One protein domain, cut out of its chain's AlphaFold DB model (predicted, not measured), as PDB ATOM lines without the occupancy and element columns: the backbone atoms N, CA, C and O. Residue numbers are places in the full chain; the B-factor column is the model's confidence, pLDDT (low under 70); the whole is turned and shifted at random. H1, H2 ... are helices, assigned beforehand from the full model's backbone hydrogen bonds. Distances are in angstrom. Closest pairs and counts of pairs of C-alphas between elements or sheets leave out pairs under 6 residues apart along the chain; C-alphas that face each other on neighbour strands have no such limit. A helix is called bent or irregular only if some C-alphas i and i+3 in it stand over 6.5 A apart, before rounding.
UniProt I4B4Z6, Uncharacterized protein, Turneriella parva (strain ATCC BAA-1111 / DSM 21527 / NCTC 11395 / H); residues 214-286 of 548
ATOM      1  N   SER A 214     119.834 190.801 167.260       92.31
ATOM      2  CA  SER A 214     120.211 192.032 166.547       92.31
ATOM      3  C   SER A 214     120.572 191.799 165.076       92.31
ATOM      4  O   SER A 214     120.646 192.763 164.319       92.31
ATOM      5  N   ARG A 215     120.779 190.542 164.651       91.06
ATOM      6  CA  ARG A 215     120.999 190.178 163.238       91.06
ATOM      7  C   ARG A 215     119.700 190.046 162.446       91.06
ATOM      8  O   ARG A 215     119.740 190.017 161.220       91.06
ATOM      9  N   VAL A 216     118.560 189.946 163.127       91.56
ATOM     10  CA  VAL A 216     117.251 189.784 162.489       91.56
ATOM     11  C   VAL A 216     116.789 191.141 161.954       91.56
ATOM     12  O   VAL A 216     116.580 192.081 162.725       91.56
ATOM     13  N   ALA A 217     116.623 191.255 160.635       86.88
ATOM     14  CA  ALA A 217     116.361 192.522 159.951       86.88
ATOM     15  C   ALA A 217     115.058 193.202 160.415       86.88
ATOM     16  O   ALA A 217     115.020 194.416 160.619       86.88
ATOM     17  N   GLU A 218     114.008 192.419 160.663       87.56
ATOM     18  CA  GLU A 218     112.683 192.886 161.087       87.56
ATOM     19  C   GLU A 218     112.680 193.504 162.489       87.56
ATOM     20  O   GLU A 218     111.726 194.178 162.876       87.56
ATOM     21  N   THR A 219     113.765 193.335 163.249       84.62
ATOM     22  CA  THR A 219     113.936 194.016 164.534       84.62
ATOM     23  C   THR A 219     114.293 195.486 164.371       84.62
ATOM     24  O   THR A 219     114.271 196.206 165.362       84.62
ATOM     25  N   ASN A 220     114.645 195.951 163.166       85.06
ATOM     26  CA  ASN A 220     114.938 197.356 162.863       85.06
ATOM     27  C   ASN A 220     115.871 198.039 163.898       85.06
ATOM     28  O   ASN A 220     115.692 199.200 164.288       85.06
ATOM     29  N   GLY A 221     116.830 197.271 164.424       86.06
ATOM     30  CA  GLY A 221     117.796 197.719 165.426       86.06
ATOM     31  C   GLY A 221     117.252 197.953 166.842       86.06
ATOM     32  O   GLY A 221     117.972 198.525 167.656       86.06
ATOM     33  N   TYR A 222     116.029 197.526 167.186       89.31
ATOM     34  CA  TYR A 222     115.457 197.718 168.532       89.31
ATOM     35  C   TYR A 222     116.289 197.080 169.658       89.31
ATOM     36  O   TYR A 222     116.258 197.564 170.788       89.31
ATOM     37  N   PHE A 223     117.055 196.027 169.364       92.81
ATOM     38  CA  PHE A 223     117.909 195.348 170.343       92.81
ATOM     39  C   PHE A 223     119.336 195.917 170.438       92.81
ATOM     40  O   PHE A 223     120.072 195.528 171.345       92.81
ATOM     41  N   LEU A 224     119.717 196.865 169.569       91.62
ATOM     42  CA  LEU A 224     121.084 197.399 169.516       91.62
ATOM     43  C   LEU A 224     121.443 198.249 170.740       91.62
ATOM     44  O   LEU A 224     122.525 198.061 171.284       91.62
ATOM     45  N   SER A 225     120.559 199.133 171.220       89.88
ATOM     46  CA  SER A 225     120.840 199.916 172.440       89.88
ATOM     47  C   SER A 225     120.967 199.019 173.683       89.88
ATOM     48  O   SER A 225     121.975 199.127 174.381       89.88
ATOM     49  N   PRO A 226     120.050 198.057 173.944       91.69
ATOM     50  CA  PRO A 226     120.242 197.068 175.008       91.69
ATOM     51  C   PRO A 226     121.549 196.270 174.895       91.69
ATOM     52  O   PRO A 226     122.232 196.060 175.899       91.69
ATOM     53  N   LEU A 227     121.918 195.846 173.679       93.81
ATOM     54  CA  LEU A 227     123.181 195.157 173.410       93.81
ATOM     55  C   LEU A 227     124.384 196.051 173.741       93.81
ATOM     56  O   LEU A 227     125.313 195.595 174.399       93.81
ATOM     57  N   ALA A 228     124.350 197.316 173.321       92.44
ATOM     58  CA  ALA A 228     125.407 198.290 173.557       92.44
ATOM     59  C   ALA A 228     125.598 198.599 175.049       92.44
ATOM     60  O   ALA A 228     126.725 198.600 175.536       92.44
ATOM     61  N   MET A 229     124.514 198.779 175.807       91.38
ATOM     62  CA  MET A 229     124.595 198.976 177.260       91.38
ATOM     63  C   MET A 229     125.238 197.774 177.954       91.38
ATOM     64  O   MET A 229     126.102 197.932 178.811       91.38
ATOM     65  N   LEU A 230     124.853 196.560 177.560       92.50
ATOM     66  CA  LEU A 230     125.426 195.339 178.115       92.50
ATOM     67  C   LEU A 230     126.895 195.141 177.705       92.50
ATOM     68  O   LEU A 230     127.699 194.674 178.511       92.50
ATOM     69  N   ALA A 231     127.249 195.532 176.479       93.88
ATOM     70  CA  ALA A 231     128.621 195.547 175.983       93.88
ATOM     71  C   ALA A 231     129.522 196.467 176.816       93.88
ATOM     72  O   ALA A 231     130.640 196.073 177.144       93.88
ATOM     73  N   LEU A 232     129.033 197.657 177.191       92.00
ATOM     74  CA  LEU A 232     129.763 198.579 178.064       92.00
ATOM     75  C   LEU A 232     130.055 197.938 179.427       92.00
ATOM     76  O   LEU A 232     131.203 197.939 179.857       92.00
ATOM     77  N   GLU A 233     129.061 197.319 180.065       90.81
ATOM     78  CA  GLU A 233     129.236 196.698 181.387       90.81
ATOM     79  C   GLU A 233     130.213 195.512 181.370       90.81
ATOM     80  O   GLU A 233     131.134 195.426 182.186       90.81
ATOM     81  N   LEU A 234     130.030 194.587 180.422       93.75
ATOM     82  CA  LEU A 234     130.886 193.407 180.288       93.75
ATOM     83  C   LEU A 234     132.306 193.775 179.846       93.75
ATOM     84  O   LEU A 234     133.286 193.221 180.353       93.75
ATOM     85  N   GLY A 235     132.419 194.715 178.909       95.12
ATOM     86  CA  GLY A 235     133.695 195.212 178.423       95.12
ATOM     87  C   GLY A 235     134.465 195.959 179.507       95.12
ATOM     88  O   GLY A 235     135.657 195.708 179.663       95.12
ATOM     89  N   ASP A 236     133.797 196.785 180.318       93.00
ATOM     90  CA  ASP A 236     134.411 197.476 181.457       93.00
ATOM     91  C   ASP A 236     134.970 196.492 182.493       93.00
ATOM     92  O   ASP A 236     136.077 196.684 183.008       93.00
ATOM     93  N   GLU A 237     134.242 195.411 182.787       93.00
ATOM     94  CA  GLU A 237     134.719 194.342 183.668       93.00
ATOM     95  C   GLU A 237     135.979 193.665 183.119       93.00
ATOM     96  O   GLU A 237     136.972 193.517 183.839       93.00
ATOM     97  N   ALA A 238     135.961 193.281 181.841       95.31
ATOM     98  CA  ALA A 238     137.098 192.651 181.182       95.31
ATOM     99  C   ALA A 238     138.313 193.592 181.114       95.31
ATOM    100  O   ALA A 238     139.433 193.192 181.450       95.31
ATOM    101  N   TYR A 239     138.092 194.863 180.771       95.88
ATOM    102  CA  TYR A 239     139.137 195.878 180.671       95.88
ATOM    103  C   TYR A 239     139.826 196.110 182.015       95.88
ATOM    104  O   TYR A 239     141.054 196.130 182.098       95.88
ATOM    105  N   ARG A 240     139.050 196.196 183.103       93.38
ATOM    106  CA  ARG A 240     139.584 196.351 184.464       93.38
ATOM    107  C   ARG A 240     140.449 195.167 184.894       93.38
ATOM    108  O   ARG A 240     141.448 195.355 185.585       93.38
ATOM    109  N   ARG A 241     140.096 193.955 184.454       94.94
ATOM    110  CA  ARG A 241     140.896 192.732 184.647       94.94
ATOM    111  C   ARG A 241     142.098 192.639 183.704       94.94
ATOM    112  O   ARG A 241     142.864 191.686 183.814       94.94
ATOM    113  N   ARG A 242     142.286 193.624 182.818       95.06
ATOM    114  CA  ARG A 242     143.300 193.654 181.752       95.06
ATOM    115  C   ARG A 242     143.144 192.536 180.719       95.06
ATOM    116  O   ARG A 242     144.086 192.238 179.988       95.06
ATOM    117  N   ASP A 243     141.956 191.944 180.619       97.00
ATOM    118  CA  ASP A 243     141.593 191.045 179.523       97.00
ATOM    119  C   ASP A 243     141.119 191.884 178.331       97.00
ATOM    120  O   ASP A 243     139.929 191.998 178.027       97.00
ATOM    121  N   PHE A 244     142.076 192.552 177.684       96.31
ATOM    122  CA  PHE A 244     141.793 193.491 176.599       96.31
ATOM    123  C   PHE A 244     141.242 192.802 175.349       96.31
ATOM    124  O   PHE A 244     140.478 193.412 174.605       96.31
ATOM    125  N   THR A 245     141.567 191.523 175.136       96.75
ATOM    126  CA  THR A 245     140.978 190.726 174.053       96.75
ATOM    127  C   THR A 245     139.479 190.573 174.265       96.75
ATOM    128  O   THR A 245     138.704 190.850 173.350       96.75
ATOM    129  N   ARG A 246     139.058 190.186 175.472       96.44
ATOM    130  CA  ARG A 246     137.639 190.032 175.789       96.44
ATOM    131  C   ARG A 246     136.909 191.372 175.865       96.44
ATOM    132  O   ARG A 246     135.789 191.478 175.376       96.44
ATOM    133  N   ALA A 247     137.553 192.410 176.398       96.94
ATOM    134  CA  ALA A 247     137.004 193.765 176.384       96.94
ATOM    135  C   ALA A 247     136.722 194.237 174.948       96.94
ATOM    136  O   ALA A 247     135.618 194.687 174.648       96.94
ATOM    137  N   LEU A 248     137.685 194.048 174.038       96.88
ATOM    138  CA  LEU A 248     137.532 194.386 172.625       96.88
ATOM    139  C   LEU A 248     136.398 193.598 171.955       96.88
ATOM    140  O   LEU A 248     135.652 194.177 171.167       96.88
ATOM    141  N   GLN A 249     136.250 192.306 172.270       96.12
ATOM    142  CA  GLN A 249     135.141 191.488 171.763       96.12
ATOM    143  C   GLN A 249     133.780 192.068 172.167       96.12
ATOM    144  O   GLN A 249     132.893 192.177 171.321       96.12
ATOM    145  N   TYR A 250     133.618 192.479 173.429       96.31
ATOM    146  CA  TYR A 250     132.369 193.086 173.888       96.31
ATOM    147  C   TYR A 250     132.118 194.444 173.231       96.31
ATOM    148  O   TYR A 250     131.054 194.634 172.641       96.31
ATOM    149  N   PHE A 251     133.093 195.360 173.257       95.88
ATOM    150  CA  PHE A 251     132.918 196.705 172.696       95.88
ATOM    151  C   PHE A 251     132.667 196.699 171.183       95.88
ATOM    152  O   PHE A 251     131.877 197.504 170.692       95.88
ATOM    153  N   SER A 252     133.288 195.772 170.448       93.81
ATOM    154  CA  SER A 252     133.086 195.658 168.997       93.81
ATOM    155  C   SER A 252     131.757 194.996 168.648       93.81
ATOM    156  O   SER A 252     131.163 195.354 167.642       93.81
ATOM    157  N   GLY A 253     131.239 194.094 169.491       88.81
ATOM    158  CA  GLY A 253     130.048 193.301 169.176       88.81
ATOM    159  C   GLY A 253     128.855 194.129 168.689       88.81
ATOM    160  O   GLY A 253     128.328 193.853 167.617       88.81
ATOM    161  N   ALA A 254     128.460 195.175 169.422       82.25
ATOM    162  CA  ALA A 254     127.333 196.028 169.023       82.25
ATOM    163  C   ALA A 254     127.640 196.901 167.789       82.25
ATOM    164  O   ALA A 254     126.774 197.077 166.929       82.25
ATOM    165  N   LEU A 255     128.868 197.426 167.695       87.44
ATOM    166  CA  LEU A 255     129.316 198.255 166.571       87.44
ATOM    167  C   LEU A 255     129.347 197.449 165.264       87.44
ATOM    168  O   LEU A 255     128.862 197.921 164.238       87.44
ATOM    169  N   ASP A 256     129.853 196.218 165.314       88.31
ATOM    170  CA  ASP A 256     130.020 195.348 164.150       88.31
ATOM    171  C   ASP A 256     128.684 194.784 163.640       88.31
ATOM    172  O   ASP A 256     128.588 194.414 162.472       88.31
ATOM    173  N   MET A 257     127.637 194.721 164.480       84.50
ATOM    174  CA  MET A 257     126.308 194.283 164.032       84.50
ATOM    175  C   MET A 257     125.665 195.296 163.085       84.50
ATOM    176  O   MET A 257     125.253 194.925 161.989       84.50
ATOM    177  N   ASN A 258     125.546 196.559 163.506       85.25
ATOM    178  CA  ASN A 258     125.017 197.625 162.656       85.25
ATOM    179  C   ASN A 258     125.351 199.015 163.224       85.25
ATOM    180  O   ASN A 258     124.507 199.684 163.832       85.25
ATOM    181  N   ARG A 259     126.596 199.456 163.008       85.44
ATOM    182  CA  ARG A 259     127.110 200.755 163.469       85.44
ATOM    183  C   ARG A 259     126.211 201.927 163.077       85.44
ATOM    184  O   ARG A 259     125.919 202.768 163.921       85.44
ATOM    185  N   ALA A 260     125.755 201.973 161.824       88.19
ATOM    186  CA  ALA A 260     124.960 203.085 161.306       88.19
ATOM    187  C   ALA A 260     123.593 203.185 161.997       88.19
ATOM    188  O   ALA A 260     123.173 204.272 162.392       88.19
ATOM    189  N   THR A 261     122.907 202.055 162.197       89.88
ATOM    190  CA  THR A 261     121.631 202.048 162.920       89.88
ATOM    191  C   THR A 261     121.816 202.360 164.401       89.88
ATOM    192  O   THR A 261     120.999 203.095 164.951       89.88
ATOM    193  N   LEU A 262     122.880 201.868 165.048       88.69
ATOM    194  CA  LEU A 262     123.171 202.244 166.433       88.69
ATOM    195  C   LEU A 262     123.445 203.749 166.547       88.69
ATOM    196  O   LEU A 262     122.831 204.391 167.385       88.69
ATOM    197  N   ALA A 263     124.264 204.329 165.666       86.81
ATOM    198  CA  ALA A 263     124.524 205.770 165.635       86.81
ATOM    199  C   ALA A 263     123.243 206.599 165.430       86.81
ATOM    200  O   ALA A 263     123.036 207.600 166.113       86.81
ATOM    201  N   ALA A 264     122.357 206.165 164.528       86.19
ATOM    202  CA  ALA A 264     121.099 206.856 164.246       86.19
ATOM    203  C   ALA A 264     120.081 206.767 165.398       86.19
ATOM    204  O   ALA A 264     119.276 207.680 165.577       86.19
ATOM    205  N   ARG A 265     120.081 205.665 166.158       84.06
ATOM    206  CA  ARG A 265     119.142 205.442 167.269       84.06
ATOM    207  C   ARG A 265     119.670 205.946 168.610       84.06
ATOM    208  O   ARG A 265     118.881 206.403 169.429       84.06
ATOM    209  N   ASP A 266     120.972 205.812 168.834       85.31
ATOM    210  CA  ASP A 266     121.654 206.076 170.097       85.31
ATOM    211  C   ASP A 266     123.134 206.441 169.860       85.31
ATOM    212  O   ASP A 266     124.062 205.655 170.088       85.31
ATOM    213  N   GLY A 267     123.352 207.661 169.360       84.38
ATOM    214  CA  GLY A 267     124.688 208.187 169.059       84.38
ATOM    215  C   GLY A 267     125.622 208.230 170.273       84.38
ATOM    216  O   GLY A 267     126.824 208.032 170.124       84.38
ATOM    217  N   PHE A 268     125.077 208.398 171.483       86.00
ATOM    218  CA  PHE A 268     125.871 208.395 172.712       86.00
ATOM    219  C   PHE A 268     126.462 207.010 173.006       86.00
ATOM    220  O   PHE A 268     127.667 206.893 173.227       86.00
ATOM    221  N   LEU A 269     125.646 205.947 172.976       88.25
ATOM    222  CA  LEU A 269     126.152 204.585 173.180       88.25
ATOM    223  C   LEU A 269     127.124 204.165 172.074       88.25
ATOM    224  O   LEU A 269     128.116 203.493 172.362       88.25
ATOM    225  N   HIS A 270     126.860 204.570 170.828       91.38
ATOM    226  CA  HIS A 270     127.797 204.381 169.723       91.38
ATOM    227  C   HIS A 270     129.174 204.978 170.051       91.38
ATOM    228  O   HIS A 270     130.187 204.281 169.961       91.38
ATOM    229  N   ASP A 271     129.210 206.244 170.461       91.31
ATOM    230  CA  ASP A 271     130.451 206.974 170.718       91.31
ATOM    231  C   ASP A 271     131.216 206.405 171.913       91.31
ATOM    232  O   ASP A 271     132.421 206.152 171.826       91.31
ATOM    233  N   GLU A 272     130.513 206.095 173.002       92.31
ATOM    234  CA  GLU A 272     131.100 205.459 174.183       92.31
ATOM    235  C   GLU A 272     131.720 204.091 173.859       92.31
ATOM    236  O   GLU A 272     132.804 203.767 174.362       92.31
ATOM    237  N   LEU A 273     131.070 203.285 173.013       94.31
ATOM    238  CA  LEU A 273     131.625 202.013 172.550       94.31
ATOM    239  C   LEU A 273     132.825 202.220 171.635       94.31
ATOM    240  O   LEU A 273     133.822 201.514 171.781       94.31
ATOM    241  N   ARG A 274     132.760 203.186 170.713       95.19
ATOM    242  CA  ARG A 274     133.839 203.456 169.759       95.19
ATOM    243  C   ARG A 274     135.114 203.906 170.473       95.19
ATOM    244  O   ARG A 274     136.184 203.370 170.186       95.19
ATOM    245  N   ILE A 275     135.006 204.804 171.455       96.25
ATOM    246  CA  ILE A 275     136.143 205.238 172.284       96.25
ATOM    247  C   ILE A 275     136.781 204.041 173.002       96.25
ATOM    248  O   ILE A 275     138.001 203.852 172.960       96.25
ATOM    249  N   ARG A 276     135.959 203.192 173.630       96.62
ATOM    250  CA  ARG A 276     136.428 202.003 174.357       96.62
ATOM    251  C   ARG A 276     137.008 200.934 173.434       96.62
ATOM    252  O   ARG A 276     137.985 200.289 173.803       96.62
ATOM    253  N   GLN A 277     136.467 200.775 172.228       96.62
ATOM    254  CA  GLN A 277     137.005 199.892 171.193       96.62
ATOM    255  C   GLN A 277     138.420 200.323 170.791       96.62
ATOM    256  O   GLN A 277     139.318 199.481 170.741       96.62
ATOM    257  N   ILE A 278     138.641 201.619 170.548       96.69
ATOM    258  CA  ILE A 278     139.966 202.167 170.214       96.69
ATOM    259  C   ILE A 278     140.951 201.909 171.361       96.69
ATOM    260  O   ILE A 278     142.023 201.342 171.140       96.69
ATOM    261  N   ALA A 279     140.562 202.241 172.597       96.69
ATOM    262  CA  ALA A 279     141.385 202.014 173.786       96.69
ATOM    263  C   ALA A 279     141.738 200.525 173.984       96.69
ATOM    264  O   ALA A 279     142.902 200.175 174.190       96.69
ATOM    265  N   ALA A 280     140.750 199.628 173.880       97.06
ATOM    266  CA  ALA A 280     140.943 198.187 174.036       97.06
ATOM    267  C   ALA A 280     141.795 197.579 172.916       97.06
ATOM    268  O   ALA A 280     142.637 196.730 173.203       97.06
ATOM    269  N   THR A 281     141.629 198.033 171.669       97.00
ATOM    270  CA  THR A 281     142.471 197.612 170.535       97.00
ATOM    271  C   THR A 281     143.932 197.934 170.820       97.00
ATOM    272  O   THR A 281     144.781 197.043 170.801       97.00
ATOM    273  N   TRP A 282     144.212 199.181 171.208       96.19
ATOM    274  CA  TRP A 282     145.567 199.608 171.528       96.19
ATOM    275  C   TRP A 282     146.158 198.851 172.714       96.19
ATOM    276  O   TRP A 282     147.280 198.363 172.625       96.19
ATOM    277  N   ARG A 283     145.419 198.707 173.824       96.12
ATOM    278  CA  ARG A 283     145.913 198.002 175.019       96.12
ATOM    279  C   ARG A 283     146.082 196.501 174.816       96.12
ATOM    280  O   ARG A 283     146.964 195.916 175.437       96.12
ATOM    281  N   LYS A 284     145.292 195.880 173.939       96.25
ATOM    282  CA  LYS A 284     145.490 194.485 173.530       96.25
ATOM    283  C   LYS A 284     146.847 194.300 172.850       96.25
ATOM    284  O   LYS A 284     147.556 193.352 173.168       96.25
ATOM    285  N   GLU A 285     147.203 195.200 171.940       95.25
ATOM    286  CA  GLU A 285     148.467 195.149 171.194       95.25
ATOM    287  C   GLU A 285     149.650 195.672 172.021       95.25
ATOM    288  O   GLU A 285     150.773 195.190 171.891       95.25
ATOM    289  N   ASN A 286     149.386 196.616 172.926       94.69
ATOM    290  CA  ASN A 286     150.386 197.355 173.686       94.69
ATOM    291  C   ASN A 286     150.034 197.441 175.192       94.69
ATOM    292  O   ASN A 286     149.789 198.533 175.726       94.69
TER     293      ASN A 286
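This is residues 214 to 286 of the 548 residues of an uncharacterized protein of Turneriella parva (strain ATCC BAA-1111 / DSM 21527 / NCTC 11395 / H) (UniProt I4B4Z6). Three helices stand side by side in an up-and-down bundle, H1, H2 and H3, each running against the one before it, with their centres at the corners of a triangle. H2 is sharply kinked near residue 259, and residues 214 to 223 form a loop at one end before H1 begins. The printed part has 73 residues with three named helices in the order H1, H2, H3 and no named strand, and its class is all helix. It is compact, with a radius of gyration of the C-alphas of 11.9 A, and has a rod outline of 39 by 16 by 15 A.

Start with H1, residues 224 to 240, and look next at H2, residues 244 to 265. They touch, closest at the C-alphas of Gly 235 and Ala 247, 4.1 A apart. They form a helical hairpin, running opposite ways at a shallow tilt of 23 degrees. Then look at H3, residues 267 to 285, which touches H2, closest at the C-alphas of Phe 244 and Lys 284, 4.9 A apart. H2 and H3 are a second helical hairpin, running opposite ways at a shallow tilt of 27 degrees. H1 and H3 touch too, closest at the C-alphas of Ala 228 and Leu 269, 6.4 A apart. They run the same way at a shallow tilt of 32 degrees, only just short of steep. In H1 and H3 every O i to N i+4 pair is within hydrogen-bond range; in H2 13 of 18 are.

The printed part begins at C-alpha 214. Find C-alpha 224 at (121.084, 197.399, 169.516); from there H1 runs 23.8 A to C-alpha 240 at (139.584, 196.351, 184.464). H2 begins at C-alpha 244 and measures 27.3 A from first to last C-alpha. On the way it is irregular, with C-alphas 257 and 260 9.3 A apart, and it has a kink of 86 degrees near residue 259. H3 begins at C-alpha 267 and runs 27.2 A to C-alpha 285 at (148.467, 195.149, 171.194).

Look for the two C-alphas farthest apart at Glu 218 and Asn 286, 40.0 A from each other. The C-alphas of Ser 214 and Asn 286, the first and last printed, are 31.5 A apart. The printed part has no cut, and the links from H1 to H2 and from H2 to H3 are tight. The mean pLDDT of the printed part is 91.9, and no printed residue is under 70.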